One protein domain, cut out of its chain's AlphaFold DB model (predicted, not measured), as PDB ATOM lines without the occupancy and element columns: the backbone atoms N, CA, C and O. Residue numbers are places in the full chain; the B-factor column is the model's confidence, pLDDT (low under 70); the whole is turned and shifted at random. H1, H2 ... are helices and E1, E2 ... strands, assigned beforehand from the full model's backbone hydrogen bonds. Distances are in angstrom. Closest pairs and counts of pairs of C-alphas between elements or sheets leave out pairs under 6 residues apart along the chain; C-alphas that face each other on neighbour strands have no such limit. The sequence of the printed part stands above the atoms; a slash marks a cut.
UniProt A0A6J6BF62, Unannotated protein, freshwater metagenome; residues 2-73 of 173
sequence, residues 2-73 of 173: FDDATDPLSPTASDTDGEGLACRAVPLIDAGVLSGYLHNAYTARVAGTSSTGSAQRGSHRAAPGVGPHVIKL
ATOM      1  N   PHE A   2     -39.594  26.892  -4.411       97.44
ATOM      2  CA  PHE A   2     -39.639  27.748  -5.594       97.44
ATOM      3  C   PHE A   2     -40.795  27.337  -6.513       97.44
ATOM      4  O   PHE A   2     -41.267  26.208  -6.432       97.44
ATOM      5  N   ASP A   3     -41.260  28.256  -7.353       97.56
ATOM      6  CA  ASP A   3     -42.181  27.965  -8.458       97.56
ATOM      7  C   ASP A   3     -41.362  27.810  -9.741       97.56
ATOM      8  O   ASP A   3     -40.554  28.686 -10.042       97.56
ATOM      9  N   ASP A   4     -41.508  26.714 -10.480       96.62
ATOM     10  CA  ASP A   4     -40.732  26.485 -11.706       96.62
ATOM     11  C   ASP A   4     -41.559  25.815 -12.800       96.62
ATOM     12  O   ASP A   4     -41.577  24.591 -12.955       96.62
ATOM     13  N   ALA A   5     -42.198  26.664 -13.603       94.25
ATOM     14  CA  ALA A   5     -42.977  26.255 -14.763       94.25
ATOM     15  C   ALA A   5     -42.125  25.752 -15.943       94.25
ATOM     16  O   ALA A   5     -42.698  25.351 -16.951       94.25
ATOM     17  N   THR A   6     -40.789  25.809 -15.863       95.38
ATOM     18  CA  THR A   6     -39.897  25.463 -16.986       95.38
ATOM     19  C   THR A   6     -39.424  24.013 -16.969       95.38
ATOM     20  O   THR A   6     -38.749  23.575 -17.898       95.38
ATOM     21  N   ASP A   7     -39.787  23.249 -15.939       94.56
ATOM     22  CA  ASP A   7     -39.422  21.839 -15.831       94.56
ATOM     23  C   ASP A   7     -40.322  20.952 -16.694       94.56
ATOM     24  O   ASP A   7     -41.494  20.770 -16.364       94.56
ATOM     25  N   PRO A   8     -39.785  20.336 -17.759       93.31
ATOM     26  CA  PRO A   8     -40.579  19.560 -18.703       93.31
ATOM     27  C   PRO A   8     -41.147  18.262 -18.110       93.31
ATOM     28  O   PRO A   8     -41.980  17.625 -18.753       93.31
ATOM     29  N   LEU A   9     -40.700  17.837 -16.921       93.88
ATOM     30  CA  LEU A   9     -41.257  16.670 -16.233       93.88
ATOM     31  C   LEU A   9     -42.597  16.985 -15.552       93.88
ATOM     32  O   LEU A   9     -43.378  16.070 -15.284       93.88
ATOM     33  N   SER A  10     -42.888  18.261 -15.293       94.88
ATOM     34  CA  SER A  10     -44.142  18.689 -14.678       94.88
ATOM     35  C   SER A  10     -45.278  18.763 -15.705       94.88
ATOM     36  O   SER A  10     -45.161  19.483 -16.695       94.88
ATOM     37  N   PRO A  11     -46.432  18.111 -15.461       92.38
ATOM     38  CA  PRO A  11     -47.568  18.149 -16.388       92.38
ATOM     39  C   PRO A  11     -48.143  19.550 -16.649       92.38
ATOM     40  O   PRO A  11     -48.759  19.775 -17.689       92.38
ATOM     41  N   THR A  12     -47.959  20.484 -15.712       92.75
ATOM     42  CA  THR A  12     -48.432  21.877 -15.789       92.75
ATOM     43  C   THR A  12     -47.358  22.861 -16.270       92.75
ATOM     44  O   THR A  12     -47.574  24.075 -16.224       92.75
ATOM     45  N   ALA A  13     -46.206  22.361 -16.731       93.38
ATOM     46  CA  ALA A  13     -45.128  23.185 -17.263       93.38
ATOM     47  C   ALA A  13     -45.568  23.988 -18.494       93.38
ATOM     48  O   ALA A  13     -46.411  23.560 -19.286       93.38
ATOM     49  N   SER A  14     -44.986  25.172 -18.655       94.19
ATOM     50  CA  SER A  14     -45.281  26.077 -19.760       94.19
ATOM     51  C   SER A  14     -44.111  27.021 -20.002       94.19
ATOM     52  O   SER A  14     -43.540  27.556 -19.054       94.19
ATOM     53  N   ASP A  15     -43.817  27.307 -21.269       95.38
ATOM     54  CA  ASP A  15     -42.803  28.297 -21.658       95.38
ATOM     55  C   ASP A  15     -43.280  29.741 -21.448       95.38
ATOM     56  O   ASP A  15     -42.469  30.662 -21.328       95.38
ATOM     57  N   THR A  16     -44.598  29.953 -21.413       96.31
ATOM     58  CA  THR A  16     -45.205  31.279 -21.250       96.31
ATOM     59  C   THR A  16     -46.310  31.282 -20.209       96.31
ATOM     60  O   THR A  16     -47.105  30.343 -20.127       96.31
ATOM     61  N   ASP A  17     -46.414  32.381 -19.476       95.94
ATOM     62  CA  ASP A  17     -47.466  32.598 -18.501       95.94
ATOM     63  C   ASP A  17     -48.789  33.033 -19.157       95.94
ATOM     64  O   ASP A  17     -48.922  33.236 -20.369       95.94
ATOM     65  N   GLY A  18     -49.799  33.224 -18.318       94.56
ATOM     66  CA  GLY A  18     -51.113  33.737 -18.673       94.56
ATOM     67  C   GLY A  18     -51.132  35.201 -19.111       94.56
ATOM     68  O   GLY A  18     -52.214  35.760 -19.189       94.56
ATOM     69  N   GLU A  19     -50.013  35.854 -19.398       95.69
ATOM     70  CA  GLU A  19     -49.915  37.169 -20.046       95.69
ATOM     71  C   GLU A  19     -49.016  37.123 -21.295       95.69
ATOM     72  O   GLU A  19     -48.933  38.115 -22.021       95.69
ATOM     73  N   GLY A  20     -48.430  35.961 -21.606       94.88
ATOM     74  CA  GLY A  20     -47.509  35.761 -22.724       94.88
ATOM     75  C   GLY A  20     -46.055  36.104 -22.388       94.88
ATOM     76  O   GLY A  20     -45.236  36.221 -23.299       94.88
ATOM     77  N   LEU A  21     -45.721  36.290 -21.110       96.69
ATOM     78  CA  LEU A  21     -44.346  36.476 -20.654       96.69
ATOM     79  C   LEU A  21     -43.667  35.120 -20.483       96.69
ATOM     80  O   LEU A  21     -44.304  34.154 -20.080       96.69
ATOM     81  N   ALA A  22     -42.363  35.053 -20.749       97.38
ATOM     82  CA  ALA A  22     -41.599  33.826 -20.544       97.38
ATOM     83  C   ALA A  22     -41.656  33.375 -19.074       97.38
ATOM     84  O   ALA A  22     -41.384  34.174 -18.165       97.38
ATOM     85  N   CYS A  23     -41.970  32.105 -18.852       96.88
ATOM     86  CA  CYS A  23     -41.872  31.474 -17.545       96.88
ATOM     87  C   CYS A  23     -40.412  31.374 -17.089       96.88
ATOM     88  O   CYS A  23     -39.477  31.423 -17.891       96.88
ATOM     89  N   ARG A  24     -40.211  31.259 -15.778       96.06
ATOM     90  CA  ARG A  24     -38.893  31.114 -15.148       96.06
ATOM     91  C   ARG A  24     -39.047  30.516 -13.757       96.06
ATOM     92  O   ARG A  24     -40.124  30.602 -13.177       96.06
ATOM     93  N   ALA A  25     -37.958  29.989 -13.211       96.69
ATOM     94  CA  ALA A  25     -37.913  29.631 -11.803       96.69
ATOM     95  C   ALA A  25     -37.981  30.895 -10.927       96.69
ATOM     96  O   ALA A  25     -37.216  31.846 -11.123       96.69
ATOM     97  N   VAL A  26     -38.888  30.900  -9.952       97.62
ATOM     98  CA  VAL A  26     -39.108  31.994  -9.004       97.62
ATOM     99  C   VAL A  26     -38.837  31.479  -7.589       97.62
ATOM    100  O   VAL A  26     -39.605  30.658  -7.081       97.62
ATOM    101  N   PRO A  27     -37.760  31.930  -6.920       97.25
ATOM    102  CA  PRO A  27     -37.504  31.546  -5.539       97.25
ATOM    103  C   PRO A  27     -38.562  32.165  -4.620       97.25
ATOM    104  O   PRO A  27     -38.806  33.370  -4.663       97.25
ATOM    105  N   LEU A  28     -39.177  31.335  -3.776       97.38
ATOM    106  CA  LEU A  28     -40.205  31.768  -2.825       97.38
ATOM    107  C   LEU A  28     -39.668  31.754  -1.400       97.38
ATOM    108  O   LEU A  28     -39.767  32.750  -0.692       97.38
ATOM    109  N   ILE A  29     -39.063  30.637  -0.995       97.12
ATOM    110  CA  ILE A  29     -38.401  30.488   0.302       97.12
ATOM    111  C   ILE A  29     -37.026  29.878   0.060       97.12
ATOM    112  O   ILE A  29     -36.936  28.766  -0.470       97.12
ATOM    113  N   ASP A  30     -35.980  30.581   0.472       95.56
ATOM    114  CA  ASP A  30     -34.593  30.128   0.415       95.56
ATOM    115  C   ASP A  30     -34.044  29.941   1.831       95.56
ATOM    116  O   ASP A  30     -34.090  30.861   2.643       95.56
ATOM    117  N   ALA A  31     -33.587  28.727   2.146       92.50
ATOM    118  CA  ALA A  31     -33.077  28.352   3.470       92.50
ATOM    119  C   ALA A  31     -33.952  28.833   4.657       92.50
ATOM    120  O   ALA A  31     -33.448  29.330   5.662       92.50
ATOM    121  N   GLY A  32     -35.280  28.717   4.529       93.12
ATOM    122  CA  GLY A  32     -36.248  29.141   5.554       93.12
ATOM    123  C   GLY A  32     -36.578  30.640   5.562       93.12
ATOM    124  O   GLY A  32     -37.423  31.077   6.341       93.12
ATOM    125  N   VAL A  33     -35.970  31.435   4.681       96.19
ATOM    126  CA  VAL A  33     -36.211  32.875   4.550       96.19
ATOM    127  C   VAL A  33     -37.094  33.144   3.337       96.19
ATOM    128  O   VAL A  33     -36.861  32.618   2.254       96.19
ATOM    129  N   LEU A  34     -38.120  33.980   3.507       96.44
ATOM    130  CA  LEU A  34     -38.954  34.440   2.399       96.44
ATOM    131  C   LEU A  34     -38.118  35.278   1.418       96.44
ATOM    132  O   LEU A  34     -37.613  36.340   1.783       96.44
ATOM    133  N   SER A  35     -38.026  34.822   0.173       96.56
ATOM    134  CA  SER A  35     -37.212  35.455  -0.873       96.56
ATOM    135  C   SER A  35     -38.023  36.346  -1.808       96.56
ATOM    136  O   SER A  35     -37.471  37.264  -2.414       96.56
ATOM    137  N   GLY A  36     -39.329  36.102  -1.939       95.06
ATOM    138  CA  GLY A  36     -40.176  36.879  -2.834       95.06
ATOM    139  C   GLY A  36     -41.604  36.360  -2.951       95.06
ATOM    140  O   GLY A  36     -42.010  35.416  -2.277       95.06
ATOM    141  N   TYR A  37     -42.358  37.006  -3.838       97.06
ATOM    142  CA  TYR A  37     -43.741  36.675  -4.160       97.06
ATOM    143  C   TYR A  37     -43.901  36.490  -5.667       97.06
ATOM    144  O   TYR A  37     -43.133  37.036  -6.461       97.06
ATOM    145  N   LEU A  38     -44.939  35.755  -6.056       97.94
ATOM    146  CA  LEU A  38     -45.351  35.650  -7.449       97.94
ATOM    147  C   LEU A  38     -46.041  36.946  -7.890       97.94
ATOM    148  O   LEU A  38     -46.838  37.530  -7.151       97.94
ATOM    149  N   HIS A  39     -45.764  37.380  -9.116       98.12
ATOM    150  CA  HIS A  39     -46.337  38.580  -9.704       98.12
ATOM    151  C   HIS A  39     -46.724  38.375 -11.170       98.12
ATOM    152  O   HIS A  39     -45.968  37.811 -11.960       98.12
ATOM    153  N   ASN A  40     -47.877  38.937 -11.539       97.31
ATOM    154  CA  ASN A  40     -48.216  39.250 -12.927       97.31
ATOM    155  C   ASN A  40     -47.809  40.704 -13.235       97.31
ATOM    156  O   ASN A  40     -47.344  41.433 -12.349       97.31
ATOM    157  N   ALA A  41     -48.000  41.174 -14.467       96.94
ATOM    158  CA  ALA A  41     -47.623  42.532 -14.862       96.94
ATOM    159  C   ALA A  41     -48.335  43.627 -14.046       96.94
ATOM    160  O   ALA A  41     -47.773  44.702 -13.808       96.94
ATOM    161  N   TYR A  42     -49.571  43.379 -13.603       96.75
ATOM    162  CA  TYR A  42     -50.322  44.326 -12.785       96.75
ATOM    163  C   TYR A  42     -49.766  44.429 -11.360       96.75
ATOM    164  O   TYR A  42     -49.428  45.533 -10.924       96.75
ATOM    165  N   THR A  43     -49.657  43.310 -10.637       97.69
ATOM    166  CA  THR A  43     -49.206  43.312  -9.237       97.69
ATOM    167  C   THR A  43     -47.742  43.712  -9.126       97.69
ATOM    168  O   THR A  43     -47.396  44.436  -8.196       97.69
ATOM    169  N   ALA A  44     -46.913  43.348 -10.109       97.75
ATOM    170  CA  ALA A  44     -45.538  43.817 -10.210       97.75
ATOM    171  C   ALA A  44     -45.460  45.347 -10.259       97.75
ATOM    172  O   ALA A  44     -44.754  45.964  -9.463       97.75
ATOM    173  N   ARG A  45     -46.250  45.974 -11.142       97.44
ATOM    174  CA  ARG A  45     -46.293  47.436 -11.272       97.44
ATOM    175  C   ARG A  45     -46.740  48.109  -9.976       97.44
ATOM    176  O   ARG A  45     -46.163  49.122  -9.596       97.44
ATOM    177  N   VAL A  46     -47.757  47.561  -9.307       97.62
ATOM    178  CA  VAL A  46     -48.254  48.093  -8.025       97.62
ATOM    179  C   VAL A  46     -47.194  47.980  -6.924       97.62
ATOM    180  O   VAL A  46     -47.035  48.912  -6.144       97.62
ATOM    181  N   ALA A  47     -46.445  46.878  -6.886       96.88
ATOM    182  CA  ALA A  47     -45.381  46.643  -5.915       96.88
ATOM    183  C   ALA A  47     -44.038  47.315  -6.277       96.88
ATOM    184  O   ALA A  47     -43.072  47.181  -5.529       96.88
ATOM    185  N   GLY A  48     -43.950  48.027  -7.408       97.31
ATOM    186  CA  GLY A  48     -42.707  48.660  -7.862       97.31
ATOM    187  C   GLY A  48     -41.622  47.666  -8.294       97.31
ATOM    188  O   GLY A  48     -40.438  47.989  -8.228       97.31
ATOM    189  N   THR A  49     -42.014  46.464  -8.722       96.88
ATOM    190  CA  THR A  49     -41.122  45.382  -9.164       96.88
ATOM    191  C   THR A  49     -41.455  44.931 -10.596       96.88
ATOM    192  O   THR A  49     -42.249  45.561 -11.298       96.88
ATOM    193  N   SER A  50     -40.825  43.849 -11.057       96.94
ATOM    194  CA  SER A  50     -41.076  43.212 -12.357       96.94
ATOM    195  C   SER A  50     -41.962  41.972 -12.223       96.94
ATOM    196  O   SER A  50     -41.989  41.331 -11.175       96.94
ATOM    197  N   SER A  51     -42.689  41.629 -13.294       97.38
ATOM    198  CA  SER A  51     -43.451  40.374 -13.353       97.38
ATOM    199  C   SER A  51     -42.504  39.188 -13.198       97.38
ATOM    200  O   SER A  51     -41.415  39.181 -13.780       97.38
ATOM    201  N   THR A  52     -42.936  38.181 -12.448       97.75
ATOM    202  CA  THR A  52     -42.189  36.931 -12.288       97.75
ATOM    203  C   THR A  52     -42.538  35.915 -13.373       97.75
ATOM    204  O   THR A  52     -41.936  34.849 -13.409       97.75
ATOM    205  N   GLY A  53     -43.460  36.250 -14.284       97.44
ATOM    206  CA  GLY A  53     -43.988  35.297 -15.259       97.44
ATOM    207  C   GLY A  53     -44.919  34.279 -14.601       97.44
ATOM    208  O   GLY A  53     -44.839  33.099 -14.914       97.44
ATOM    209  N   SER A  54     -45.735  34.727 -13.641       97.56
ATOM    210  CA  SER A  54     -46.617  33.869 -12.831       97.56
ATOM    211  C   SER A  54     -48.088  34.255 -12.988       97.56
ATOM    212  O   SER A  54     -48.897  34.150 -12.058       97.56
ATOM    213  N   ALA A  55     -48.437  34.810 -14.152       97.06
ATOM    214  CA  ALA A  55     -49.823  35.072 -14.482       97.06
ATOM    215  C   ALA A  55     -50.536  33.764 -14.843       97.06
ATOM    216  O   ALA A  55     -50.031  32.956 -15.617       97.06
ATOM    217  N   GLN A  56     -51.761  33.582 -14.361       94.56
ATOM    218  CA  GLN A  56     -52.598  32.439 -14.718       94.56
ATOM    219  C   GLN A  56     -53.943  32.885 -15.272       94.56
ATOM    220  O   GLN A  56     -54.516  33.890 -14.849       94.56
ATOM    221  N   ARG A  57     -54.481  32.112 -16.219       90.69
ATOM    222  CA  ARG A  57     -55.827  32.308 -16.765       90.69
ATOM    223  C   ARG A  57     -56.620  31.015 -16.677       90.69
ATOM    224  O   ARG A  57     -56.250  30.026 -17.290       90.69
ATOM    225  N   GLY A  58     -57.776  31.069 -16.016       84.62
ATOM    226  CA  GLY A  58     -58.723  29.948 -16.010       84.62
ATOM    227  C   GLY A  58     -59.451  29.751 -17.346       84.62
ATOM    228  O   GLY A  58     -59.970  28.677 -17.623       84.62
ATOM    229  N   SER A  59     -59.522  30.783 -18.197       88.81
ATOM    230  CA  SER A  59     -60.027  30.670 -19.571       88.81
ATOM    231  C   SER A  59     -59.628  31.881 -20.415       88.81
ATOM    232  O   SER A  59     -59.213  32.911 -19.884       88.81
ATOM    233  N   HIS A  60     -59.863  31.808 -21.729       85.75
ATOM    234  CA  HIS A  60     -59.699  32.938 -22.653       85.75
ATOM    235  C   HIS A  60     -60.593  34.152 -22.330       85.75
ATOM    236  O   HIS A  60     -60.352  35.236 -22.852       85.75
ATOM    237  N   ARG A  61     -61.637  33.982 -21.502       91.50
ATOM    238  CA  ARG A  61     -62.538  35.068 -21.075       91.50
ATOM    239  C   ARG A  61     -62.171  35.660 -19.717       91.50
ATOM    240  O   ARG A  61     -62.735  36.681 -19.340       91.50
ATOM    241  N   ALA A  62     -61.283  35.009 -18.967       89.94
ATOM    242  CA  ALA A  62     -60.907  35.443 -17.631       89.94
ATOM    243  C   ALA A  62     -59.756  36.453 -17.690       89.94
ATOM    244  O   ALA A  62     -58.816  36.303 -18.475       89.94
ATOM    245  N   ALA A  63     -59.814  37.463 -16.821       90.69
ATOM    246  CA  ALA A  63     -58.654  38.303 -16.556       90.69
ATOM    247  C   ALA A  63     -57.521  37.453 -15.945       90.69
ATOM    248  O   ALA A  63     -57.813  36.498 -15.218       90.69
ATOM    249  N   PRO A  64     -56.248  37.767 -16.236       91.25
ATOM    250  CA  PRO A  64     -55.129  37.068 -15.625       91.25
ATOM    251  C   PRO A  64     -55.086  37.323 -14.111       91.25
ATOM    252  O   PRO A  64     -55.113  38.469 -13.659       91.25
ATOM    253  N   GLY A  65     -55.015  36.244 -13.338       95.31
ATOM    254  CA  GLY A  65     -54.694  36.254 -11.913       95.31
ATOM    255  C   GLY A  65     -53.207  35.992 -11.679       95.31
ATOM    256  O   GLY A  65     -52.457  35.771 -12.627       95.31
ATOM    257  N   VAL A  66     -52.786  36.015 -10.417       96.69
ATOM    258  CA  VAL A  66     -51.461  35.540  -9.993       96.69
ATOM    259  C   VAL A  66     -51.635  34.153  -9.395       96.69
ATOM    260  O   VAL A  66     -52.525  33.970  -8.564       96.69
ATOM    261  N   GLY A  67     -50.794  33.203  -9.785       95.44
ATOM    262  CA  GLY A  67     -50.814  31.863  -9.213       95.44
ATOM    263  C   GLY A  67     -49.558  31.069  -9.559       95.44
ATOM    264  O   GLY A  67     -48.822  31.462 -10.466       95.44
ATOM    265  N   PRO A  68     -49.284  29.989  -8.816       95.38
ATOM    266  CA  PRO A  68     -48.138  29.132  -9.076       95.38
ATOM    267  C   PRO A  68     -48.386  28.210 -10.262       95.38
ATOM    268  O   PRO A  68     -49.504  27.744 -10.464       95.38
ATOM    269  N   HIS A  69     -47.337  27.886 -11.006       94.69
ATOM    270  CA  HIS A  69     -47.408  26.923 -12.102       94.69
ATOM    271  C   HIS A  69     -46.965  25.524 -11.674       94.69
ATOM    272  O   HIS A  69     -47.596  24.534 -12.049       94.69
ATOM    273  N   VAL A  70     -45.880  25.445 -10.905       96.31
ATOM    274  CA  VAL A  70     -45.308  24.216 -10.359       96.31
ATOM    275  C   VAL A  70     -44.558  24.560  -9.069       96.31
ATOM    276  O   VAL A  70     -43.361  24.859  -9.094       96.31
ATOM    277  N   ILE A  71     -45.234  24.491  -7.920       96.81
ATOM    278  CA  ILE A  71     -44.557  24.639  -6.623       96.81
ATOM    279  C   ILE A  71     -43.678  23.425  -6.350       96.81
ATOM    280  O   ILE A  71     -44.151  22.289  -6.348       96.81
ATOM    281  N   LYS A  72     -42.409  23.684  -6.035       96.12
ATOM    282  CA  LYS A  72     -41.430  22.666  -5.672       96.12
ATOM    283  C   LYS A  72     -40.751  22.974  -4.353       96.12
ATOM    284  O   LYS A  72     -40.360  24.108  -4.050       96.12
ATOM    285  N   LEU A  73     -40.529  21.913  -3.596       95.75
ATOM    286  CA  LEU A  73     -39.514  21.870  -2.558       95.75
ATOM    287  C   LEU A  73     -38.271  21.226  -3.160       95.75
ATOM    288  O   LEU A  73     -38.369  20.250  -3.898       95.75
TER     289      LEU A  73
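AT A GLANCE: This is residues 2 to 73 of the 173 residues of the protein "Unannotated protein" of freshwater metagenome (UniProt A0A6J6BF62). Little regular structure is here: a flat body built mostly of loops, with a tiny hairpin of two strands, E1 and E2, and one short helix, H1, at an edge. Residues 71 to 72 come back to pair antiparallel with residues 2 to 3 of E1. The printed part has 72 residues, only 12 in named elements, in the order E1, E2, H1; the sheet E1 - E2 is antiparallel and the class mixed. It is compact, radius of gyration of the C-alphas 12.0 A, spanning 39 by 33 by 16 A.

HOW THE PARTS SIT: Look at E1, residues 2 to 4, and E2, residues 25 to 27: this hairpin is antiparallel at 172 degrees, with N 3 and O 26 2.9 A apart, within hydrogen-bond range. H1, residues 41 to 46, is apart from E1; its O i to N i+4 pairs are each within range.

IN THESE COORDINATES: Find C-alpha 2 at (-39.639, 27.748, -5.594); E1 runs 6.3 A and E2 6.6 A. H1 runs 8.8 A to C-alpha 46 at (-48.254, 48.093, -8.025).

THE WHOLE: The C-alphas of Ala 31 and Arg 61 are farthest apart, 38.9 A. Both links are long, the printed part has no cut, and no printed residue is under 70 in pLDDT.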